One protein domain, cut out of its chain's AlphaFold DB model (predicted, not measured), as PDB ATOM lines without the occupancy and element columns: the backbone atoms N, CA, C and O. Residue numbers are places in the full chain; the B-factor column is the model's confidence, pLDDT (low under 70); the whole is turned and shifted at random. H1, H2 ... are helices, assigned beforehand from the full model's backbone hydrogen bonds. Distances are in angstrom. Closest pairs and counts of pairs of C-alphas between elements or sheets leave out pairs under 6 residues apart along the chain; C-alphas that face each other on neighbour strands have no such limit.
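Overview. This is residues 2 to 74 of the 176 residues of an uncharacterized protein of Arcobacter sp. CECT 8987 (UniProt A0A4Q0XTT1). Two longer helices, H1 and H3, run the same way but splayed at a steep angle, with residues 8 to 16 of H1 packed on residues 41 to 46 in the first half of H3. After H3 the path turns back, and the short helix H4 folds onto H3 as a helical hairpin, while the short helix H2 runs alongside H3 in the opposite sense, near each of the other three helices but not clearly touching any of them. The printed part has 73 residues, with four named helices in the order H1, H2, H3, H4 and no named strand, and its class is all helix. The whole is compact, with a radius of gyration of the C-alphas of 11.7 A and spans of 34 by 26 by 21 A along its three main axes.

Along the chain. Find C-alpha 2 at (18.897, 1.612, -36.701), where H1 begins; from there the helix runs through residues 2 to 21, 29.1 A from first to last C-alpha, and reaches C-alpha 21 at (4.640, -21.513, -26.391). It is the longest helix, with 20 residues. Six residues, a short link, bring you to H2, residues 28 to 35. A tight link of four residues then leads to H3, residues 40 to 56, which starts at C-alpha 40 at (25.984, -12.751, -29.484) and is 24.3 A from first to last C-alpha. Three more residues, again a tight link, lead to H4, residues 60 to 68. Look for its end at C-alpha 68, at (26.301, -15.009, -11.609); residues 69 to 74 follow it and belong to no named element.

Arrangement. Begin with H1 and look at Ile 8: its C-alpha is 5.3 A from that of Val 42, and these are the closest C-alphas of H1 and H3. The two helices touch, with residues 8 to 16 alone on H1 and residues 41 to 46 alone on H3. Their lines stand at a steep tilt of 51 degrees, and they run the same way. Move on to H2, which is close to H1 but not clearly touching it; the closest C-alphas, those of Phe 19 and Ile 31, are 7.8 A apart. H2 is also close to H3 but not clearly touching it, at a shallow tilt of 24 degrees, opposite ways; the closest C-alphas are those of Leu 35 and Lys 43, 6.1 A apart. At Leu 28 you will find H2 close to H4 but not clearly touching it, the closest C-alphas being those of Leu 28 and Asn 62 at 6.4 A. H3 and H4 form a helical hairpin: they touch, and their closest C-alphas, those of Tyr 54 and Leu 63, are 5.5 A apart. They run opposite ways at a steep tilt of 37 degrees, only just past shallow. H1 and H4 are apart. Along the backbones of H1, H2, H3 and H4, every O i to N i+4 pair is within hydrogen-bond range.

Size, cuts and confidence. The two C-alphas farthest apart are those of Asn 2 and Val 61, at 34.8 A, while the first and last printed C-alphas, those of Asn 2 and Asp 74, are 21.7 A apart. The printed part has no cut, and no link between its helices is long. Read the B-factor column for the model's confidence: the mean pLDDT of the printed part is 93.4, and residue 2 is the one printed residue under 70.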
ATOM      1  N   ASN A   2      20.307   1.811 -37.067       61.44
ATOM      2  CA  ASN A   2      18.897   1.612 -36.701       61.44
ATOM      3  C   ASN A   2      18.371   0.217 -37.107       61.44
ATOM      4  O   ASN A   2      17.690  -0.427 -36.321       61.44
ATOM      5  N   ASP A   3      18.769  -0.288 -38.277       79.19
ATOM      6  CA  ASP A   3      18.248  -1.561 -38.805       79.19
ATOM      7  C   ASP A   3      18.659  -2.785 -37.974       79.19
ATOM      8  O   ASP A   3      17.841  -3.672 -37.759       79.19
ATOM      9  N   ARG A   4      19.886  -2.803 -37.425       89.00
ATOM     10  CA  ARG A   4      20.369  -3.923 -36.599       89.00
ATOM     11  C   ARG A   4      19.632  -4.020 -35.265       89.00
ATOM     12  O   ARG A   4      19.287  -5.113 -34.849       89.00
ATOM     13  N   LEU A   5      19.341  -2.892 -34.615       87.50
ATOM     14  CA  LEU A   5      18.571  -2.909 -33.368       87.50
ATOM     15  C   LEU A   5      17.140  -3.417 -33.600       87.50
ATOM     16  O   LEU A   5      16.644  -4.223 -32.822       87.50
ATOM     17  N   HIS A   6      16.490  -2.983 -34.685       88.56
ATOM     18  CA  HIS A   6      15.153  -3.471 -35.040       88.56
ATOM     19  C   HIS A   6      15.161  -4.970 -35.365       88.56
ATOM     20  O   HIS A   6      14.248  -5.687 -34.962       88.56
ATOM     21  N   GLU A   7      16.200  -5.446 -36.053       90.38
ATOM     22  CA  GLU A   7      16.412  -6.868 -36.319       90.38
ATOM     23  C   GLU A   7      16.577  -7.665 -35.017       90.38
ATOM     24  O   GLU A   7      15.872  -8.654 -34.827       90.38
ATOM     25  N   ILE A   8      17.436  -7.203 -34.098       91.31
ATOM     26  CA  ILE A   8      17.642  -7.834 -32.786       91.31
ATOM     27  C   ILE A   8      16.321  -7.925 -32.025       91.31
ATOM     28  O   ILE A   8      15.959  -9.003 -31.569       91.31
ATOM     29  N   ILE A   9      15.568  -6.825 -31.928       90.12
ATOM     30  CA  ILE A   9      14.273  -6.800 -31.231       90.12
ATOM     31  C   ILE A   9      13.299  -7.808 -31.855       90.12
ATOM     32  O   ILE A   9      12.614  -8.532 -31.133       90.12
ATOM     33  N   GLY A  10      13.255  -7.888 -33.189       91.25
ATOM     34  CA  GLY A  10      12.427  -8.865 -33.895       91.25
ATOM     35  C   GLY A  10      12.821 -10.308 -33.575       91.25
ATOM     36  O   GLY A  10      11.955 -11.129 -33.274       91.25
ATOM     37  N   GLN A  11      14.118 -10.618 -33.588       92.94
ATOM     38  CA  GLN A  11      14.617 -11.955 -33.257       92.94
ATOM     39  C   GLN A  11      14.364 -12.318 -31.787       92.94
ATOM     40  O   GLN A  11      13.879 -13.410 -31.506       92.94
ATOM     41  N   VAL A  12      14.614 -11.389 -30.860       93.81
ATOM     42  CA  VAL A  12      14.332 -11.528 -29.422       93.81
ATOM     43  C   VAL A  12      12.855 -11.850 -29.182       93.81
ATOM     44  O   VAL A  12      12.549 -12.759 -28.412       93.81
ATOM     45  N   ALA A  13      11.937 -11.158 -29.865       91.50
ATOM     46  CA  ALA A  13      10.503 -11.411 -29.742       91.50
ATOM     47  C   ALA A  13      10.115 -12.818 -30.229       91.50
ATOM     48  O   ALA A  13       9.403 -13.535 -29.528       91.50
ATOM     49  N   ILE A  14      10.633 -13.239 -31.391       93.00
ATOM     50  CA  ILE A  14      10.393 -14.583 -31.946       93.00
ATOM     51  C   ILE A  14      10.943 -15.666 -31.010       93.00
ATOM     52  O   ILE A  14      10.283 -16.682 -30.780       93.00
ATOM     53  N   LEU A  15      12.142 -15.456 -30.458       93.94
ATOM     54  CA  LEU A  15      12.739 -16.368 -29.485       93.94
ATOM     55  C   LEU A  15      11.847 -16.494 -28.250       93.94
ATOM     56  O   LEU A  15      11.494 -17.613 -27.878       93.94
ATOM     57  N   HIS A  16      11.443 -15.366 -27.656       93.69
ATOM     58  CA  HIS A  16      10.603 -15.362 -26.460       93.69
ATOM     59  C   HIS A  16       9.291 -16.118 -26.686       93.69
ATOM     60  O   HIS A  16       8.982 -17.044 -25.938       93.69
ATOM     61  N   GLU A  17       8.580 -15.801 -27.770       92.62
ATOM     62  CA  GLU A  17       7.325 -16.461 -28.137       92.62
ATOM     63  C   GLU A  17       7.515 -17.977 -28.332       92.62
ATOM     64  O   GLU A  17       6.684 -18.786 -27.911       92.62
ATOM     65  N   HIS A  18       8.625 -18.402 -28.944       93.38
ATOM     66  CA  HIS A  18       8.922 -19.823 -29.137       93.38
ATOM     67  C   HIS A  18       9.135 -20.565 -27.811       93.38
ATOM     68  O   HIS A  18       8.620 -21.676 -27.647       93.38
ATOM     69  N   PHE A  19       9.871 -19.977 -26.866       93.88
ATOM     70  CA  PHE A  19      10.091 -20.579 -25.547       93.88
ATOM     71  C   PHE A  19       8.836 -20.540 -24.668       93.88
ATOM     72  O   PHE A  19       8.558 -21.514 -23.959       93.88
ATOM     73  N   GLU A  20       8.045 -19.470 -24.749       92.38
ATOM     74  CA  GLU A  20       6.772 -19.328 -24.041       92.38
ATOM     75  C   GLU A  20       5.764 -20.392 -24.494       92.38
ATOM     76  O   GLU A  20       5.258 -21.166 -23.677       92.38
ATOM     77  N   ASN A  21       5.558 -20.529 -25.809       93.50
ATOM     78  CA  ASN A  21       4.640 -21.513 -26.391       93.50
ATOM     79  C   ASN A  21       4.997 -22.961 -26.023       93.50
ATOM     80  O   ASN A  21       4.128 -23.835 -25.967       93.50
ATOM     81  N   ARG A  22       6.278 -23.229 -25.756       93.56
ATOM     82  CA  ARG A  22       6.777 -24.547 -25.340       93.56
ATOM     83  C   ARG A  22       6.825 -24.737 -23.827       93.56
ATOM     84  O   ARG A  22       7.101 -25.851 -23.387       93.56
ATOM     85  N   LYS A  23       6.524 -23.700 -23.037       92.56
ATOM     86  CA  LYS A  23       6.644 -23.682 -21.568       92.56
ATOM     87  C   LYS A  23       8.067 -23.977 -21.088       92.56
ATOM     88  O   LYS A  23       8.273 -24.643 -20.078       92.56
ATOM     89  N   GLU A  24       9.047 -23.488 -21.836       93.56
ATOM     90  CA  GLU A  24      10.473 -23.714 -21.587       93.56
ATOM     91  C   GLU A  24      11.141 -22.516 -20.891       93.56
ATOM     92  O   GLU A  24      12.311 -22.613 -20.540       93.56
ATOM     93  N   LEU A  25      10.406 -21.419 -20.640       92.81
ATOM     94  CA  LEU A  25      10.944 -20.182 -20.055       92.81
ATOM     95  C   LEU A  25      11.665 -20.400 -18.718       92.81
ATOM     96  O   LEU A  25      12.656 -19.734 -18.465       92.81
ATOM     97  N   HIS A  26      11.242 -21.364 -17.898       92.06
ATOM     98  CA  HIS A  26      11.877 -21.669 -16.606       92.06
ATOM     99  C   HIS A  26      13.073 -22.635 -16.695       92.06
ATOM    100  O   HIS A  26      13.623 -23.024 -15.667       92.06
ATOM    101  N   ASN A  27      13.464 -23.065 -17.898       94.06
ATOM    102  CA  ASN A  27      14.608 -23.946 -18.114       94.06
ATOM    103  C   ASN A  27      15.754 -23.165 -18.765       94.06
ATOM    104  O   ASN A  27      15.953 -23.226 -19.983       94.06
ATOM    105  N   LEU A  28      16.495 -22.423 -17.938       95.06
ATOM    106  CA  LEU A  28      17.588 -21.571 -18.400       95.06
ATOM    107  C   LEU A  28      18.677 -22.365 -19.136       95.06
ATOM    108  O   LEU A  28      19.101 -21.947 -20.207       95.06
ATOM    109  N   GLU A  29      19.061 -23.548 -18.645       94.38
ATOM    110  CA  GLU A  29      20.072 -24.396 -19.301       94.38
ATOM    111  C   GLU A  29      19.671 -24.777 -20.737       94.38
ATOM    112  O   GLU A  29      20.482 -24.741 -21.666       94.38
ATOM    113  N   LEU A  30      18.397 -25.136 -20.946       93.88
ATOM    114  CA  LEU A  30      17.873 -25.450 -22.276       93.88
ATOM    115  C   LEU A  30      17.876 -24.221 -23.186       93.88
ATOM    116  O   LEU A  30      18.167 -24.346 -24.378       93.88
ATOM    117  N   ILE A  31      17.513 -23.064 -22.637       94.50
ATOM    118  CA  ILE A  31      17.515 -21.800 -23.364       94.50
ATOM    119  C   ILE A  31      18.936 -21.455 -23.805       94.50
ATOM    120  O   ILE A  31      19.159 -21.269 -24.997       94.50
ATOM    121  N   GLU A  32      19.896 -21.434 -22.883       93.06
ATOM    122  CA  GLU A  32      21.296 -21.095 -23.157       93.06
ATOM    123  C   GLU A  32      21.889 -21.982 -24.244       93.06
ATOM    124  O   GLU A  32      22.479 -21.475 -25.197       93.06
ATOM    125  N   LYS A  33      21.630 -23.292 -24.167       93.62
ATOM    126  CA  LYS A  33      22.051 -24.243 -25.195       93.62
ATOM    127  C   LYS A  33      21.489 -23.904 -26.577       93.62
ATOM    128  O   LYS A  33      22.164 -24.084 -27.583       93.62
ATOM    129  N   ARG A  34      20.238 -23.447 -26.660       91.19
ATOM    130  CA  ARG A  34      19.627 -23.059 -27.943       91.19
ATOM    131  C   ARG A  34      20.116 -21.709 -28.455       91.19
ATOM    132  O   ARG A  34      20.009 -21.460 -29.650       91.19
ATOM    133  N   LEU A  35      20.640 -20.859 -27.578       93.62
ATOM    134  CA  LEU A  35      21.233 -19.580 -27.956       93.62
ATOM    135  C   LEU A  35      22.695 -19.712 -28.411       93.62
ATOM    136  O   LEU A  35      23.253 -18.725 -28.871       93.62
ATOM    137  N   GLU A  36      23.321 -20.894 -28.320       91.81
ATOM    138  CA  GLU A  36      24.706 -21.117 -28.782       91.81
ATOM    139  C   GLU A  36      24.901 -20.812 -30.277       91.81
ATOM    140  O   GLU A  36      25.989 -20.413 -30.686       91.81
ATOM    141  N   GLU A  37      23.856 -20.993 -31.089       89.50
ATOM    142  CA  GLU A  37      23.877 -20.752 -32.540       89.50
ATOM    143  C   GLU A  37      23.354 -19.356 -32.932       89.50
ATOM    144  O   GLU A  37      23.293 -19.031 -34.118       89.50
ATOM    145  N   VAL A  38      22.951 -18.541 -31.955       92.81
ATOM    146  CA  VAL A  38      22.384 -17.202 -32.159       92.81
ATOM    147  C   VAL A  38      23.490 -16.149 -32.056       92.81
ATOM    148  O   VAL A  38      24.441 -16.314 -31.293       92.81
ATOM    149  N   ASP A  39      23.369 -15.056 -32.815       93.44
ATOM    150  CA  ASP A  39      24.313 -13.937 -32.742       93.44
ATOM    151  C   ASP A  39      24.450 -13.417 -31.297       93.44
ATOM    152  O   ASP A  39      23.460 -13.272 -30.575       93.44
ATOM    153  N   GLU A  40      25.680 -13.106 -30.879       92.44
ATOM    154  CA  GLU A  40      25.984 -12.751 -29.484       92.44
ATOM    155  C   GLU A  40      25.195 -11.521 -29.002       92.44
ATOM    156  O   GLU A  40      24.762 -11.477 -27.854       92.44
ATOM    157  N   ASP A  41      24.935 -10.550 -29.883       92.12
ATOM    158  CA  ASP A  41      24.128  -9.373 -29.550       92.12
ATOM    159  C   ASP A  41      22.654  -9.733 -29.309       92.12
ATOM    160  O   ASP A  41      22.052  -9.250 -28.352       92.12
ATOM    161  N   VAL A  42      22.068 -10.616 -30.119       94.44
ATOM    162  CA  VAL A  42      20.705 -11.129 -29.912       94.44
ATOM    163  C   VAL A  42      20.625 -11.935 -28.619       94.44
ATOM    164  O   VAL A  42      19.685 -11.755 -27.841       94.44
ATOM    165  N   LYS A  43      21.625 -12.780 -28.357       94.31
ATOM    166  CA  LYS A  43      21.732 -13.556 -27.120       94.31
ATOM    167  C   LYS A  43      21.795 -12.649 -25.893       94.31
ATOM    168  O   LYS A  43      21.021 -12.862 -24.964       94.31
ATOM    169  N   GLU A  44      22.656 -11.633 -25.894       93.44
ATOM    170  CA  GLU A  44      22.790 -10.685 -24.781       93.44
ATOM    171  C   GLU A  44      21.454  -9.988 -24.484       93.44
ATOM    172  O   GLU A  44      20.975 -10.021 -23.351       93.44
ATOM    173  N   HIS A  45      20.791  -9.446 -25.513       94.31
ATOM    174  CA  HIS A  45      19.496  -8.777 -25.347       94.31
ATOM    175  C   HIS A  45      18.407  -9.735 -24.848       94.31
ATOM    176  O   HIS A  45      17.587  -9.356 -24.009       94.31
ATOM    177  N   TYR A  46      18.390 -10.974 -25.345       96.12
ATOM    178  CA  TYR A  46      17.409 -11.967 -24.921       96.12
ATOM    179  C   TYR A  46      17.632 -12.423 -23.472       96.12
ATOM    180  O   TYR A  46      16.667 -12.550 -22.721       96.12
ATOM    181  N   LEU A  47      18.882 -12.613 -23.039       96.12
ATOM    182  CA  LEU A  47      19.196 -12.965 -21.650       96.12
ATOM    183  C   LEU A  47      18.878 -11.812 -20.685       96.12
ATOM    184  O   LEU A  47      18.359 -12.063 -19.600       96.12
ATOM    185  N   THR A  48      19.077 -10.552 -21.086       95.31
ATOM    186  CA  THR A  48      18.596  -9.393 -20.312       95.31
ATOM    187  C   THR A  48      17.068  -9.371 -20.202       95.31
ATOM    188  O   THR A  48      16.545  -9.141 -19.110       95.31
ATOM    189  N   LEU A  49      16.342  -9.660 -21.289       95.25
ATOM    190  CA  LEU A  49      14.878  -9.781 -21.259       95.25
ATOM    191  C   LEU A  49      14.430 -10.909 -20.317       95.25
ATOM    192  O   LEU A  49      13.509 -10.724 -19.525       95.25
ATOM    193  N   LEU A  50      15.093 -12.067 -20.369       96.50
ATOM    194  CA  LEU A  50      14.800 -13.187 -19.477       96.50
ATOM    195  C   LEU A  50      15.076 -12.857 -18.018       96.50
ATOM    196  O   LEU A  50      14.301 -13.244 -17.152       96.50
ATOM    197  N   MET A  51      16.133 -12.101 -17.738       96.94
ATOM    198  CA  MET A  51      16.418 -11.630 -16.390       96.94
ATOM    199  C   MET A  51      15.275 -10.769 -15.841       96.94
ATOM    200  O   MET A  51      14.846 -10.971 -14.705       96.94
ATOM    201  N   GLN A  52      14.740  -9.855 -16.656       96.81
ATOM    202  CA  GLN A  52      13.564  -9.067 -16.286       96.81
ATOM    203  C   GLN A  52      12.336  -9.966 -16.071       96.81
ATOM    204  O   GLN A  52      11.653  -9.830 -15.057       96.81
ATOM    205  N   TYR A  53      12.092 -10.922 -16.974       96.81
ATOM    206  CA  TYR A  53      10.999 -11.889 -16.849       96.81
ATOM    207  C   TYR A  53      11.096 -12.704 -15.549       96.81
ATOM    208  O   TYR A  53      10.118 -12.794 -14.816       96.81
ATOM    209  N   TYR A  54      12.274 -13.239 -15.208       97.81
ATOM    210  CA  TYR A  54      12.471 -14.015 -13.980       97.81
ATOM    211  C   TYR A  54      12.261 -13.185 -12.721       97.81
ATOM    212  O   TYR A  54      11.720 -13.688 -11.737       97.81
ATOM    213  N   PHE A  55      12.634 -11.905 -12.745       98.19
ATOM    214  CA  PHE A  55      12.272 -11.003 -11.664       98.19
ATOM    215  C   PHE A  55      10.742 -10.872 -11.557       98.19
ATOM    216  O   PHE A  55      10.169 -11.152 -10.508       98.19
ATOM    217  N   GLN A  56      10.062 -10.524 -12.651       97.88
ATOM    218  CA  GLN A  56       8.606 -10.339 -12.685       97.88
ATOM    219  C   GLN A  56       7.822 -11.596 -12.279       97.88
ATOM    220  O   GLN A  56       6.825 -11.498 -11.567       97.88
ATOM    221  N   SER A  57       8.277 -12.781 -12.688       96.88
ATOM    222  CA  SER A  57       7.635 -14.059 -12.371       96.88
ATOM    223  C   SER A  57       8.023 -14.615 -10.997       96.88
ATOM    224  O   SER A  57       7.647 -15.741 -10.672       96.88
ATOM    225  N   ASN A  58       8.806 -13.871 -10.207       97.25
ATOM    226  CA  ASN A  58       9.358 -14.303  -8.924       97.25
ATOM    227  C   ASN A  58      10.189 -15.612  -9.003       97.25
ATOM    228  O   ASN A  58      10.184 -16.425  -8.080       97.25
ATOM    229  N   ASP A  59      10.914 -15.821 -10.105       96.75
ATOM    230  CA  ASP A  59      11.806 -16.966 -10.327       96.75
ATOM    231  C   ASP A  59      13.230 -16.640  -9.849       96.75
ATOM    232  O   ASP A  59      14.116 -16.252 -10.616       96.75
ATOM    233  N   LEU A  60      13.444 -16.762  -8.537       96.75
ATOM    234  CA  LEU A  60      14.712 -16.388  -7.906       96.75
ATOM    235  C   LEU A  60      15.895 -17.240  -8.389       96.75
ATOM    236  O   LEU A  60      17.001 -16.720  -8.526       96.75
ATOM    237  N   VAL A  61      15.672 -18.527  -8.669       96.25
ATOM    238  CA  VAL A  61      16.739 -19.470  -9.039       96.25
ATOM    239  C   VAL A  61      17.342 -19.096 -10.390       96.25
ATOM    240  O   VAL A  61      18.558 -18.916 -10.496       96.25
ATOM    241  N   ASN A  62      16.506 -18.922 -11.415       97.06
ATOM    242  CA  ASN A  62      16.995 -18.559 -12.744       97.06
ATOM    243  C   ASN A  62      17.541 -17.122 -12.779       97.06
ATOM    244  O   ASN A  62      18.543 -16.849 -13.444       97.06
ATOM    245  N   LEU A  63      16.954 -16.212 -11.997       97.25
ATOM    246  CA  LEU A  63      17.470 -14.854 -11.838       97.25
ATOM    247  C   LEU A  63      18.890 -14.839 -11.245       97.25
ATOM    248  O   LEU A  63      19.766 -14.136 -11.750       97.25
ATOM    249  N   GLN A  64      19.138 -15.628 -10.194       97.06
ATOM    250  CA  GLN A  64      20.463 -15.767  -9.583       97.06
ATOM    251  C   GLN A  64      21.486 -16.361 -10.553       97.06
ATOM    252  O   GLN A  64      22.628 -15.899 -10.588       97.06
ATOM    253  N   ALA A  65      21.088 -17.336 -11.370       97.44
ATOM    254  CA  ALA A  65      21.964 -17.918 -12.379       97.44
ATOM    255  C   ALA A  65      22.432 -16.873 -13.411       97.44
ATOM    256  O   ALA A  65      23.629 -16.791 -13.692       97.44
ATOM    257  N   LEU A  66      21.530 -16.016 -13.904       97.12
ATOM    258  CA  LEU A  66      21.894 -14.926 -14.818       97.12
ATOM    259  C   LEU A  66      22.757 -13.847 -14.144       97.12
ATOM    260  O   LEU A  66      23.712 -13.352 -14.747       97.12
ATOM    261  N   LEU A  67      22.489 -13.523 -12.875       96.31
ATOM    262  CA  LEU A  67      23.330 -12.603 -12.098       96.31
ATOM    263  C   LEU A  67      24.772 -13.100 -11.965       96.31
ATOM    264  O   LEU A  67      25.705 -12.304 -12.084       96.31
ATOM    265  N   LEU A  68      24.970 -14.402 -11.729       97.00
ATOM    266  CA  LEU A  68      26.301 -15.009 -11.609       97.00
ATOM    267  C   LEU A  68      27.109 -14.917 -12.907       97.00
ATOM    268  O   LEU A  68      28.336 -14.847 -12.861       97.00
ATOM    269  N   GLN A  69      26.430 -14.867 -14.052       94.94
ATOM    270  CA  GLN A  69      27.047 -14.665 -15.362       94.94
ATOM    271  C   GLN A  69      27.354 -13.188 -15.662       94.94
ATOM    272  O   GLN A  69      28.006 -12.882 -16.655       94.94
ATOM    273  N   GLY A  70      26.933 -12.268 -14.789       94.69
ATOM    274  CA  GLY A  70      27.201 -10.838 -14.905       94.69
ATOM    275  C   GLY A  70      26.109 -10.036 -15.612       94.69
ATOM    276  O   GLY A  70      26.285  -8.824 -15.771       94.69
ATOM    277  N   PHE A  71      24.988 -10.662 -15.988       94.50
ATOM    278  CA  PHE A  71      23.851  -9.955 -16.574       94.50
ATOM    279  C   PHE A  71      23.185  -9.025 -15.561       94.50
ATOM    280  O   PHE A  71      23.181  -9.258 -14.348       94.50
ATOM    281  N   LYS A  72      22.636  -7.929 -16.084       92.19
ATOM    282  CA  LYS A  72      21.903  -6.909 -15.333       92.19
ATOM    283  C   LYS A  72      20.736  -6.417 -16.176       92.19
ATOM    284  O   LYS A  72      20.813  -6.428 -17.403       92.19
ATOM    285  N   PHE A  73      19.696  -5.936 -15.508       92.81
ATOM    286  CA  PHE A  73      18.594  -5.222 -16.140       92.81
ATOM    287  C   PHE A  73      18.257  -3.967 -15.334       92.81
ATOM    288  O   PHE A  73      18.549  -3.879 -14.135       92.81
ATOM    289  N   ASP A  74      17.647  -2.998 -16.008       93.19
ATOM    290  CA  ASP A  74      17.170  -1.773 -15.379       93.19
ATOM    291  C   ASP A  74      15.790  -2.015 -14.766       93.19
ATOM    292  O   ASP A  74      14.776  -2.039 -15.462       93.19
TER     293      ASP A  74